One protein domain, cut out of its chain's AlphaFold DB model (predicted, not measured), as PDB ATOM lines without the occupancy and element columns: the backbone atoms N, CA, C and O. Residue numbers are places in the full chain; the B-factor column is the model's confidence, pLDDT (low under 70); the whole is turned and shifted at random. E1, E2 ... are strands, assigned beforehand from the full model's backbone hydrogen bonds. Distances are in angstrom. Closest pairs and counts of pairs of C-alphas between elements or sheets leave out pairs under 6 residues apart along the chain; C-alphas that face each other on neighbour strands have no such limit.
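AT A GLANCE: This is residues 38 to 97 and 122 to 151 of the 1120 residues of the protein "Parallel beta-helix repeat (Two copies)" of Treponema bryantii (UniProt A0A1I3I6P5). Little of this domain is regular structure: a two-strand sheet, E1 and E3, stands partly face to face with a three-strand sheet, E4 - E5 - E6, and short E2 sits at one end. Both sheets are antiparallel. The 90 printed residues hold six strands, E1 to E6, and no named helix; strands take 33 residues, all strand by class. It is only just compact, close to loose, radius of gyration of the C-alphas 14.6 A, elongated, 43 by 27 by 23 A.

HOW THE PARTS SIT: Start at E1, residues 40 to 46; its neighbour E3, residues 66 to 73, is antiparallel at 152 degrees, with N 42 and O 71 within hydrogen-bond range at 2.9 A. E2, residues 58 to 60, pairs with no named strand. E4, residues 81 to 85, and E5, residues 128 to 134, have N 83 and O 131 at 2.9 A. E5 and E6, residues 144 to 146, form a hairpin, N 130 and O 144 at 2.8 A. The closest C-alphas of E1 and E6, Ile 41 and Tyr 144, are 6.7 A apart.

IN THESE COORDINATES: Find C-alpha 40 at (332.673, 358.511, 256.427), where E1 begins, 18.2 A long; E3 spans 23.1 A, E5 19.6 A. E6 ends at C-alpha 146, (332.834, 361.749, 243.330).

THE WHOLE: Residues 98 to 121 are cut out, a 19.2 A gap between C-alphas 97 and 122. E1 to E2 is a long link. No printed residue is under 70 in pLDDT.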
ATOM      1  N   THR A  38     334.817 357.515 263.757       86.00
ATOM      2  CA  THR A  38     334.859 358.348 262.537       86.00
ATOM      3  C   THR A  38     333.543 358.306 261.766       86.00
ATOM      4  O   THR A  38     332.888 357.259 261.731       86.00
ATOM      5  N   ALA A  39     333.175 359.427 261.135       89.75
ATOM      6  CA  ALA A  39     332.136 359.468 260.110       89.75
ATOM      7  C   ALA A  39     332.765 359.403 258.712       89.75
ATOM      8  O   ALA A  39     333.756 360.079 258.454       89.75
ATOM      9  N   ALA A  40     332.208 358.595 257.812       91.38
ATOM     10  CA  ALA A  40     332.673 358.511 256.427       91.38
ATOM     11  C   ALA A  40     331.534 358.116 255.482       91.38
ATOM     12  O   ALA A  40     330.671 357.319 255.852       91.38
ATOM     13  N   ILE A  41     331.554 358.635 254.255       93.56
ATOM     14  CA  ILE A  41     330.641 358.215 253.183       93.56
ATOM     15  C   ILE A  41     331.062 356.827 252.690       93.56
ATOM     16  O   ILE A  41     332.224 356.622 252.340       93.56
ATOM     17  N   GLU A  42     330.126 355.879 252.647       92.06
ATOM     18  CA  GLU A  42     330.381 354.513 252.170       92.06
ATOM     19  C   GLU A  42     329.894 354.308 250.736       92.06
ATOM     20  O   GLU A  42     330.580 353.687 249.927       92.06
ATOM     21  N   THR A  43     328.711 354.832 250.411       94.88
ATOM     22  CA  THR A  43     328.080 354.666 249.094       94.88
ATOM     23  C   THR A  43     327.269 355.903 248.719       94.88
ATOM     24  O   THR A  43     326.980 356.747 249.570       94.88
ATOM     25  N   HIS A  44     326.908 356.017 247.443       96.12
ATOM     26  CA  HIS A  44     326.038 357.074 246.940       96.12
ATOM     27  C   HIS A  44     325.044 356.534 245.908       96.12
ATOM     28  O   HIS A  44     325.279 355.487 245.303       96.12
ATOM     29  N   GLU A  45     323.951 357.261 245.700       96.94
ATOM     30  CA  GLU A  45     322.890 356.936 244.748       96.94
ATOM     31  C   GLU A  45     322.407 358.205 244.040       96.94
ATOM     32  O   GLU A  45     322.238 359.249 244.670       96.94
ATOM     33  N   PHE A  46     322.193 358.112 242.726       96.44
ATOM     34  CA  PHE A  46     321.683 359.206 241.904       96.44
ATOM     35  C   PHE A  46     320.168 359.080 241.737       96.44
ATOM     36  O   PHE A  46     319.647 357.994 241.493       96.44
ATOM     37  N   SER A  47     319.472 360.211 241.791       94.75
ATOM     38  CA  SER A  47     318.042 360.319 241.459       94.75
ATOM     39  C   SER A  47     317.742 360.199 239.957       94.75
ATOM     40  O   SER A  47     316.588 360.016 239.566       94.75
ATOM     41  N   VAL A  48     318.772 360.290 239.113       92.00
ATOM     42  CA  VAL A  48     318.689 360.222 237.649       92.00
ATOM     43  C   VAL A  48     319.496 359.044 237.109       92.00
ATOM     44  O   VAL A  48     320.409 358.538 237.761       92.00
ATOM     45  N   GLU A  49     319.174 358.608 235.890       90.31
ATOM     46  CA  GLU A  49     319.978 357.609 235.189       90.31
ATOM     47  C   GLU A  49     321.368 358.175 234.867       90.31
ATOM     48  O   GLU A  49     321.497 359.287 234.351       90.31
ATOM     49  N   THR A  50     322.404 357.389 235.147       93.88
ATOM     50  CA  THR A  50     323.789 357.712 234.808       93.88
ATOM     51  C   THR A  50     324.278 356.841 233.659       93.88
ATOM     52  O   THR A  50     323.805 355.725 233.434       93.88
ATOM     53  N   PHE A  51     325.236 357.351 232.898       94.19
ATOM     54  CA  PHE A  51     325.833 356.640 231.770       94.19
ATOM     55  C   PHE A  51     327.307 357.009 231.641       94.19
ATOM     56  O   PHE A  51     327.758 357.976 232.242       94.19
ATOM     57  N   ASN A  52     328.066 356.227 230.874       93.12
ATOM     58  CA  ASN A  52     329.482 356.498 230.647       93.12
ATOM     59  C   ASN A  52     329.709 357.079 229.250       93.12
ATOM     60  O   ASN A  52     329.093 356.614 228.287       93.12
ATOM     61  N   ASP A  53     330.616 358.051 229.142       91.25
ATOM     62  CA  ASP A  53     331.141 358.511 227.852       91.25
ATOM     63  C   ASP A  53     332.038 357.439 227.190       91.25
ATOM     64  O   ASP A  53     332.362 356.404 227.786       91.25
ATOM     65  N   VAL A  54     332.491 357.671 225.950       89.44
ATOM     66  CA  VAL A  54     333.352 356.702 225.232       89.44
ATOM     67  C   VAL A  54     334.717 356.470 225.891       89.44
ATOM     68  O   VAL A  54     335.413 355.516 225.540       89.44
ATOM     69  N   LYS A  55     335.123 357.334 226.829       90.19
ATOM     70  CA  LYS A  55     336.362 357.215 227.610       90.19
ATOM     71  C   LYS A  55     336.136 356.509 228.953       90.19
ATOM     72  O   LYS A  55     337.110 356.257 229.658       90.19
ATOM     73  N   GLY A  56     334.893 356.155 229.285       90.88
ATOM     74  CA  GLY A  56     334.517 355.480 230.523       90.88
ATOM     75  C   GLY A  56     334.280 356.413 231.713       90.88
ATOM     76  O   GLY A  56     334.221 355.919 232.837       90.88
ATOM     77  N   ASN A  57     334.163 357.730 231.504       92.75
ATOM     78  CA  ASN A  57     333.835 358.666 232.581       92.75
ATOM     79  C   ASN A  57     332.330 358.653 232.857       92.75
ATOM     80  O   ASN A  57     331.537 358.660 231.916       92.75
ATOM     81  N   LEU A  58     331.953 358.701 234.136       95.25
ATOM     82  CA  LEU A  58     330.560 358.767 234.565       95.25
ATOM     83  C   LEU A  58     329.956 360.144 234.260       95.25
ATOM     84  O   LEU A  58     330.502 361.175 234.663       95.25
ATOM     85  N   CYS A  59     328.806 360.148 233.596       95.19
ATOM     86  CA  CYS A  59     328.067 361.332 233.190       95.19
ATOM     87  C   CYS A  59     326.648 361.338 233.768       95.19
ATOM     88  O   CYS A  59     325.982 360.298 233.848       95.19
ATOM     89  N   ILE A  60     326.184 362.539 234.108       96.06
ATOM     90  CA  ILE A  60     324.773 362.860 234.345       96.06
ATOM     91  C   ILE A  60     324.273 363.830 233.276       96.06
ATOM     92  O   ILE A  60     325.052 364.568 232.671       96.06
ATOM     93  N   SER A  61     322.961 363.816 233.057       93.12
ATOM     94  CA  SER A  61     322.279 364.763 232.179       93.12
ATOM     95  C   SER A  61     321.902 366.040 232.931       93.12
ATOM     96  O   SER A  61     321.585 365.998 234.117       93.12
ATOM     97  N   SER A  62     321.854 367.159 232.211       93.44
ATOM     98  CA  SER A  62     321.323 368.426 232.707       93.44
ATOM     99  C   SER A  62     319.799 368.563 232.552       93.44
ATOM    100  O   SER A  62     319.257 369.619 232.874       93.44
ATOM    101  N   GLU A  63     319.076 367.566 232.017       89.94
ATOM    102  CA  GLU A  63     317.635 367.669 231.690       89.94
ATOM    103  C   GLU A  63     316.727 367.878 232.908       89.94
ATOM    104  O   GLU A  63     315.586 368.316 232.758       89.94
ATOM    105  N   LYS A  64     317.195 367.510 234.103       91.56
ATOM    106  CA  LYS A  64     316.441 367.575 235.358       91.56
ATOM    107  C   LYS A  64     317.372 367.926 236.506       91.56
ATOM    108  O   LYS A  64     318.578 367.689 236.431       91.56
ATOM    109  N   ASP A  65     316.789 368.447 237.579       94.19
ATOM    110  CA  ASP A  65     317.502 368.600 238.843       94.19
ATOM    111  C   ASP A  65     317.979 367.213 239.299       94.19
ATOM    112  O   ASP A  65     317.227 366.236 239.246       94.19
ATOM    113  N   THR A  66     319.248 367.121 239.688       96.00
ATOM    114  CA  THR A  66     319.883 365.869 240.095       96.00
ATOM    115  C   THR A  66     320.208 365.915 241.576       96.00
ATOM    116  O   THR A  66     321.069 366.665 242.024       96.00
ATOM    117  N   GLU A  67     319.546 365.059 242.334       97.00
ATOM    118  CA  GLU A  67     319.881 364.773 243.723       97.00
ATOM    119  C   GLU A  67     320.806 363.557 243.824       97.00
ATOM    120  O   GLU A  67     320.590 362.542 243.147       97.00
ATOM    121  N   ILE A  68     321.816 363.657 244.688       97.69
ATOM    122  CA  ILE A  68     322.771 362.592 244.997       97.69
ATOM    123  C   ILE A  68     322.707 362.320 246.496       97.69
ATOM    124  O   ILE A  68     323.092 363.159 247.314       97.69
ATOM    125  N   SER A  69     322.212 361.138 246.851       97.31
ATOM    126  CA  SER A  69     322.142 360.680 248.238       97.31
ATOM    127  C   SER A  69     323.442 359.985 248.614       97.31
ATOM    128  O   SER A  69     323.851 359.044 247.940       97.31
ATOM    129  N   PHE A  70     324.084 360.419 249.695       96.50
ATOM    130  CA  PHE A  70     325.282 359.796 250.257       96.50
ATOM    131  C   PHE A  70     324.930 359.063 251.546       96.50
ATOM    132  O   PHE A  70     324.503 359.683 252.522       96.50
ATOM    133  N   TYR A  71     325.166 357.754 251.565       94.88
ATOM    134  CA  TYR A  71     324.973 356.912 252.741       94.88
ATOM    135  C   TYR A  71     326.294 356.793 253.496       94.88
ATOM    136  O   TYR A  71     327.313 356.367 252.939       94.88
ATOM    137  N   MET A  72     326.280 357.182 254.767       91.50
ATOM    138  CA  MET A  72     327.477 357.270 255.598       91.50
ATOM    139  C   MET A  72     327.439 356.311 256.784       91.50
ATOM    140  O   MET A  72     326.402 356.045 257.392       91.50
ATOM    141  N   ARG A  73     328.628 355.865 257.178       90.69
ATOM    142  CA  ARG A  73     328.869 355.242 258.471       90.69
ATOM    143  C   ARG A  73     329.107 356.344 259.490       90.69
ATOM    144  O   ARG A  73     330.162 356.966 259.465       90.69
ATOM    145  N   ASN A  74     328.150 356.555 260.392       91.19
ATOM    146  CA  ASN A  74     328.237 357.542 261.471       91.19
ATOM    147  C   ASN A  74     327.830 356.922 262.831       91.19
ATOM    148  O   ASN A  74     326.753 357.191 263.366       91.19
ATOM    149  N   PRO A  75     328.676 356.055 263.420       87.06
ATOM    150  CA  PRO A  75     328.337 355.251 264.600       87.06
ATOM    151  C   PRO A  75     328.036 356.086 265.854       87.06
ATOM    152  O   PRO A  75     327.298 355.638 266.733       87.06
ATOM    153  N   LYS A  76     328.583 357.305 265.936       88.00
ATOM    154  CA  LYS A  76     328.371 358.243 267.050       88.00
ATOM    155  C   LYS A  76     327.246 359.244 266.779       88.00
ATOM    156  O   LYS A  76     326.969 360.056 267.654       88.00
ATOM    157  N   LYS A  77     326.583 359.157 265.617       89.81
ATOM    158  CA  LYS A  77     325.500 360.054 265.187       89.81
ATOM    159  C   LYS A  77     325.892 361.531 265.274       89.81
ATOM    160  O   LYS A  77     325.134 362.339 265.797       89.81
ATOM    161  N   TYR A  78     327.092 361.861 264.795       90.50
ATOM    162  CA  TYR A  78     327.544 363.245 264.690       90.50
ATOM    163  C   TYR A  78     326.572 364.073 263.843       90.50
ATOM    164  O   TYR A  78     326.120 363.602 262.794       90.50
ATOM    165  N   GLU A  79     326.299 365.297 264.290       92.06
ATOM    166  CA  GLU A  79     325.706 366.348 263.463       92.06
ATOM    167  C   GLU A  79     326.837 366.985 262.652       92.06
ATOM    168  O   GLU A  79     327.755 367.591 263.202       92.06
ATOM    169  N   LEU A  80     326.816 366.770 261.343       92.75
ATOM    170  CA  LEU A  80     327.867 367.167 260.420       92.75
ATOM    171  C   LEU A  80     327.412 368.383 259.619       92.75
ATOM    172  O   LEU A  80     326.269 368.460 259.177       92.75
ATOM    173  N   ILE A  81     328.341 369.297 259.369       94.25
ATOM    174  CA  ILE A  81     328.196 370.392 258.414       94.25
ATOM    175  C   ILE A  81     328.958 369.975 257.151       94.25
ATOM    176  O   ILE A  81     330.190 370.099 257.110       94.25
ATOM    177  N   PRO A  82     328.279 369.404 256.142       95.12
ATOM    178  CA  PRO A  82     328.929 369.059 254.893       95.12
ATOM    179  C   PRO A  82     329.226 370.306 254.054       95.12
ATOM    180  O   PRO A  82     328.560 371.331 254.154       95.12
ATOM    181  N   SER A  83     330.229 370.206 253.188       95.44
ATOM    182  CA  SER A  83     330.476 371.181 252.122       95.44
ATOM    183  C   SER A  83     330.995 370.483 250.870       95.44
ATOM    184  O   SER A  83     331.571 369.395 250.954       95.44
ATOM    185  N   VAL A  84     330.786 371.100 249.707       96.25
ATOM    186  CA  VAL A  84     331.185 370.564 248.401       96.25
ATOM    187  C   VAL A  84     332.072 371.558 247.652       96.25
ATOM    188  O   VAL A  84     331.832 372.764 247.681       96.25
ATOM    189  N   VAL A  85     333.117 371.053 246.992       94.44
ATOM    190  CA  VAL A  85     334.050 371.844 246.177       94.44
ATOM    191  C   VAL A  85     334.268 371.175 244.820       94.44
ATOM    192  O   VAL A  85     334.564 369.985 244.754       94.44
ATOM    193  N   PHE A  86     334.184 371.952 243.736       95.81
ATOM    194  CA  PHE A  86     334.430 371.494 242.364       95.81
ATOM    195  C   PHE A  86     335.798 371.981 241.874       95.81
ATOM    196  O   PHE A  86     335.915 373.038 241.260       95.81
ATOM    197  N   ASN A  87     336.859 371.228 242.174       91.50
ATOM    198  CA  ASN A  87     338.240 371.664 241.907       91.50
ATOM    199  C   ASN A  87     338.593 371.740 240.409       91.50
ATOM    200  O   ASN A  87     339.499 372.481 240.033       91.50
ATOM    201  N   ASN A  88     337.891 370.973 239.570       92.75
ATOM    202  CA  ASN A  88     338.159 370.874 238.134       92.75
ATOM    203  C   ASN A  88     337.261 371.802 237.295       92.75
ATOM    204  O   ASN A  88     337.425 371.868 236.075       92.75
ATOM    205  N   LEU A  89     336.339 372.530 237.936       93.44
ATOM    206  CA  LEU A  89     335.394 373.414 237.266       93.44
ATOM    207  C   LEU A  89     335.971 374.832 237.137       93.44
ATOM    208  O   LEU A  89     336.500 375.400 238.092       93.44
ATOM    209  N   GLY A  90     335.875 375.415 235.942       87.19
ATOM    210  CA  GLY A  90     336.361 376.773 235.683       87.19
ATOM    211  C   GLY A  90     335.584 377.850 236.454       87.19
ATOM    212  O   GLY A  90     334.381 377.728 236.671       87.19
ATOM    213  N   SER A  91     336.256 378.949 236.820       85.75
ATOM    214  CA  SER A  91     335.677 380.039 237.630       85.75
ATOM    215  C   SER A  91     334.538 380.817 236.957       85.75
ATOM    216  O   SER A  91     333.910 381.650 237.601       85.75
ATOM    217  N   GLN A  92     334.302 380.607 235.660       87.88
ATOM    218  CA  GLN A  92     333.192 381.207 234.918       87.88
ATOM    219  C   GLN A  92     331.824 380.596 235.256       87.88
ATOM    220  O   GLN A  92     330.803 381.200 234.938       87.88
ATOM    221  N   PHE A  93     331.792 379.411 235.869       90.56
ATOM    222  CA  PHE A  93     330.556 378.715 236.212       90.56
ATOM    223  C   PHE A  93     330.183 378.986 237.669       90.56
ATOM    224  O   PHE A  93     330.999 378.799 238.573       90.56
ATOM    225  N   SER A  94     328.950 379.438 237.903       89.81
ATOM    226  CA  SER A  94     328.462 379.676 239.262       89.81
ATOM    227  C   SER A  94     328.076 378.363 239.932       89.81
ATOM    228  O   SER A  94     327.362 377.563 239.340       89.81
ATOM    229  N   THR A  95     328.481 378.173 241.185       92.31
ATOM    230  CA  THR A  95     328.085 377.033 242.032       92.31
ATOM    231  C   THR A  95     327.099 377.439 243.129       92.31
ATOM    232  O   THR A  95     326.780 376.635 243.997       92.31
ATOM    233  N   SER A  96     326.599 378.680 243.109       92.12
ATOM    234  CA  SER A  96     325.780 379.259 244.186       92.12
ATOM    235  C   SER A  96     324.435 378.568 244.416       92.12
ATOM    236  O   SER A  96     323.852 378.729 245.480       92.12
ATOM    237  N   SER A  97     323.917 377.866 243.408       92.38
ATOM    238  CA  SER A  97     322.657 377.122 243.479       92.38
ATOM    239  C   SER A  97     322.842 375.671 243.933       92.38
ATOM    240  O   SER A  97     321.853 374.992 244.191       92.38
ATOM    241  N   GLU A 122     327.907 369.785 228.046       91.00
ATOM    242  CA  GLU A 122     328.936 369.642 227.000       91.00
ATOM    243  C   GLU A 122     330.245 369.041 227.540       91.00
ATOM    244  O   GLU A 122     331.359 369.338 227.095       91.00
ATOM    245  N   GLY A 123     330.121 368.174 228.546       90.75
ATOM    246  CA  GLY A 123     331.206 367.329 229.029       90.75
ATOM    247  C   GLY A 123     332.159 367.988 230.019       90.75
ATOM    248  O   GLY A 123     333.282 367.479 230.168       90.75
ATOM    249  N   GLN A 124     331.758 369.065 230.708       94.12
ATOM    250  CA  GLN A 124     332.581 369.665 231.766       94.12
ATOM    251  C   GLN A 124     332.789 368.698 232.939       94.12
ATOM    252  O   GLN A 124     331.955 367.841 233.238       94.12
ATOM    253  N   ASP A 125     333.938 368.834 233.600       94.62
ATOM    254  CA  ASP A 125     334.293 368.050 234.782       94.62
ATOM    255  C   ASP A 125     333.735 368.717 236.047       94.62
ATOM    256  O   ASP A 125     334.233 369.748 236.504       94.62
ATOM    257  N   ILE A 126     332.692 368.104 236.606       96.12
ATOM    258  CA  ILE A 126     332.016 368.518 237.839       96.12
ATOM    259  C   ILE A 126     332.336 367.552 238.985       96.12
ATOM    260  O   ILE A 126     331.500 367.304 239.853       96.12
ATOM    261  N   THR A 127     333.551 366.994 239.001       96.38
ATOM    262  CA  THR A 127     334.019 366.135 240.093       96.38
ATOM    263  C   THR A 127     333.879 366.855 241.434       96.38
ATOM    264  O   THR A 127     334.512 367.887 241.675       96.38
ATOM    265  N   ALA A 128     333.050 366.290 242.311       95.69
ATOM    266  CA  ALA A 128     332.711 366.870 243.602       95.69
ATOM    267  C   ALA A 128     333.643 366.334 244.698       95.69
ATOM    268  O   ALA A 128     333.723 365.126 244.926       95.69
ATOM    269  N   GLU A 129     334.338 367.229 245.401       96.75
ATOM    270  CA  GLU A 129     335.053 366.928 246.645       96.75
ATOM    271  C   GLU A 129     334.169 367.311 247.837       96.75
ATOM    272  O   GLU A 129     333.940 368.493 248.097       96.75
ATOM    273  N   ILE A 130     333.680 366.310 248.565       96.81
ATOM    274  CA  ILE A 130     332.805 366.474 249.726       96.81
ATOM    275  C   ILE A 130     333.643 366.437 250.998       96.81
ATOM    276  O   ILE A 130     334.481 365.549 251.189       96.81
ATOM    277  N   ARG A 131     333.396 367.404 251.880       95.31
ATOM    278  CA  ARG A 131     334.070 367.566 253.170       95.31
ATOM    279  C   ARG A 131     333.045 367.497 254.287       95.31
ATOM    280  O   ARG A 131     331.965 368.064 254.153       95.31
ATOM    281  N   LEU A 132     333.401 366.826 255.377       94.19
ATOM    282  CA  LEU A 132     332.532 366.621 256.533       94.19
ATOM    283  C   LEU A 132     333.185 367.237 257.767       94.19
ATOM    284  O   LEU A 132     334.238 366.764 258.198       94.19
ATOM    285  N   TYR A 133     332.548 368.264 258.323       94.06
ATOM    286  CA  TYR A 133     333.011 368.959 259.521       94.06
ATOM    287  C   TYR A 133     332.045 368.728 260.683       94.06
ATOM    288  O   TYR A 133     330.836 368.862 260.517       94.06
ATOM    289  N   GLU A 134     332.560 368.403 261.867       93.44
ATOM    290  CA  GLU A 134     331.759 368.266 263.085       93.44
ATOM    291  C   GLU A 134     332.051 369.436 264.043       93.44
ATOM    292  O   GLU A 134     333.184 369.576 264.520       93.44
ATOM    293  N   PRO A 135     331.060 370.297 264.338       91.19
ATOM    294  CA  PRO A 135     331.301 371.577 264.990       91.19
ATOM    295  C   PRO A 135     331.594 371.486 266.493       91.19
ATOM    296  O   PRO A 135     332.237 372.392 267.022       91.19
ATOM    297  N   MET A 136     331.156 370.441 267.210       87.00
ATOM    298  CA  MET A 136     331.347 370.374 268.668       87.00
ATOM    299  C   MET A 136     332.761 369.948 269.062       87.00
ATOM    300  O   MET A 136     333.312 370.457 270.037       87.00
ATOM    301  N   SER A 137     333.350 369.006 268.329       85.81
ATOM    302  CA  SER A 137     334.732 368.550 268.515       85.81
ATOM    303  C   SER A 137     335.722 369.249 267.586       85.81
ATOM    304  O   SER A 137     336.927 369.142 267.808       85.81
ATOM    305  N   GLY A 138     335.235 369.976 266.574       87.19
ATOM    306  CA  GLY A 138     336.060 370.673 265.588       87.19
ATOM    307  C   GLY A 138     336.815 369.728 264.652       87.19
ATOM    308  O   GLY A 138     337.851 370.114 264.114       87.19
ATOM    309  N   ARG A 139     336.343 368.485 264.501       88.06
ATOM    310  CA  ARG A 139     336.995 367.464 263.674       88.06
ATOM    311  C   ARG A 139     336.562 367.573 262.217       88.06
ATOM    312  O   ARG A 139     335.373 367.662 261.926       88.06
ATOM    313  N   ASP A 140     337.544 367.471 261.326       90.19
ATOM    314  CA  ASP A 140     337.343 367.160 259.912       90.19
ATOM    315  C   ASP A 140     337.479 365.649 259.704       90.19
ATOM    316  O   ASP A 140     338.418 365.029 260.215       90.19
ATOM    317  N   PHE A 141     336.562 365.059 258.943       91.00
ATOM    318  CA  PHE A 141     336.668 363.662 258.521       91.00
ATOM    319  C   PHE A 141     337.233 363.528 257.100       91.00
ATOM    320  O   PHE A 141     337.407 364.514 256.378       91.00
ATOM    321  N   ASP A 142     337.523 362.284 256.705       86.81
ATOM    322  CA  ASP A 142     338.062 361.952 255.386       86.81
ATOM    323  C   ASP A 142     337.186 362.521 254.262       86.81
ATOM    324  O   ASP A 142     335.956 362.412 254.269       86.81
ATOM    325  N   ARG A 143     337.846 363.120 253.267       92.88
ATOM    326  CA  ARG A 143     337.176 363.678 252.092       92.88
ATOM    327  C   ARG A 143     336.671 362.563 251.191       92.88
ATOM    328  O   ARG A 143     337.350 361.554 251.001       92.88
ATOM    329  N   TYR A 144     335.525 362.793 250.568       95.19
ATOM    330  CA  TYR A 144     334.975 361.899 249.558       95.19
ATOM    331  C   TYR A 144     335.019 362.575 248.192       95.19
ATOM    332  O   TYR A 144     334.523 363.689 248.033       95.19
ATOM    333  N   THR A 145     335.608 361.912 247.201       96.44
ATOM    334  CA  THR A 145     335.652 362.411 245.825       96.44
ATOM    335  C   THR A 145     334.678 361.615 244.973       96.44
ATOM    336  O   THR A 145     334.785 360.392 244.901       96.44
ATOM    337  N   LEU A 146     333.763 362.313 244.303       96.06
ATOM    338  CA  LEU A 146     332.834 361.749 243.330       96.06
ATOM    339  C   LEU A 146     333.234 362.206 241.918       96.06
ATOM    340  O   LEU A 146     332.902 363.333 241.544       96.06
ATOM    341  N   PRO A 147     333.952 361.373 241.134       95.38
ATOM    342  CA  PRO A 147     334.266 361.676 239.741       95.38
ATOM    343  C   PRO A 147     332.983 361.748 238.916       95.38
ATOM    344  O   PRO A 147     332.239 360.768 238.848       95.38
ATOM    345  N   LEU A 148     332.717 362.904 238.310       96.06
ATOM    346  CA  LEU A 148     331.457 363.153 237.619       96.06
ATOM    347  C   LEU A 148     331.631 364.194 236.515       96.06
ATOM    348  O   LEU A 148     332.277 365.222 236.716       96.06
ATOM    349  N   LYS A 149     331.013 363.952 235.360       95.69
ATOM    350  CA  LYS A 149     330.863 364.944 234.291       95.69
ATOM    351  C   LYS A 149     329.391 365.260 234.046       95.69
ATOM    352  O   LYS A 149     328.534 364.399 234.239       95.69
ATOM    353  N   CYS A 150     329.106 366.469 233.579       95.38
ATOM    354  CA  CYS A 150     327.786 366.814 233.056       95.38
ATOM    355  C   CYS A 150     327.852 366.732 231.531       95.38
ATOM    356  O   CYS A 150     328.623 367.468 230.915       95.38
ATOM    357  N   ASN A 151     327.135 365.776 230.942       95.00
ATOM    358  CA  ASN A 151     326.995 365.693 229.493       95.00
ATOM    359  C   ASN A 151     325.672 365.031 229.122       95.00
ATOM    360  O   ASN A 151     325.493 363.833 229.356       95.00
TER     361      ASN A 151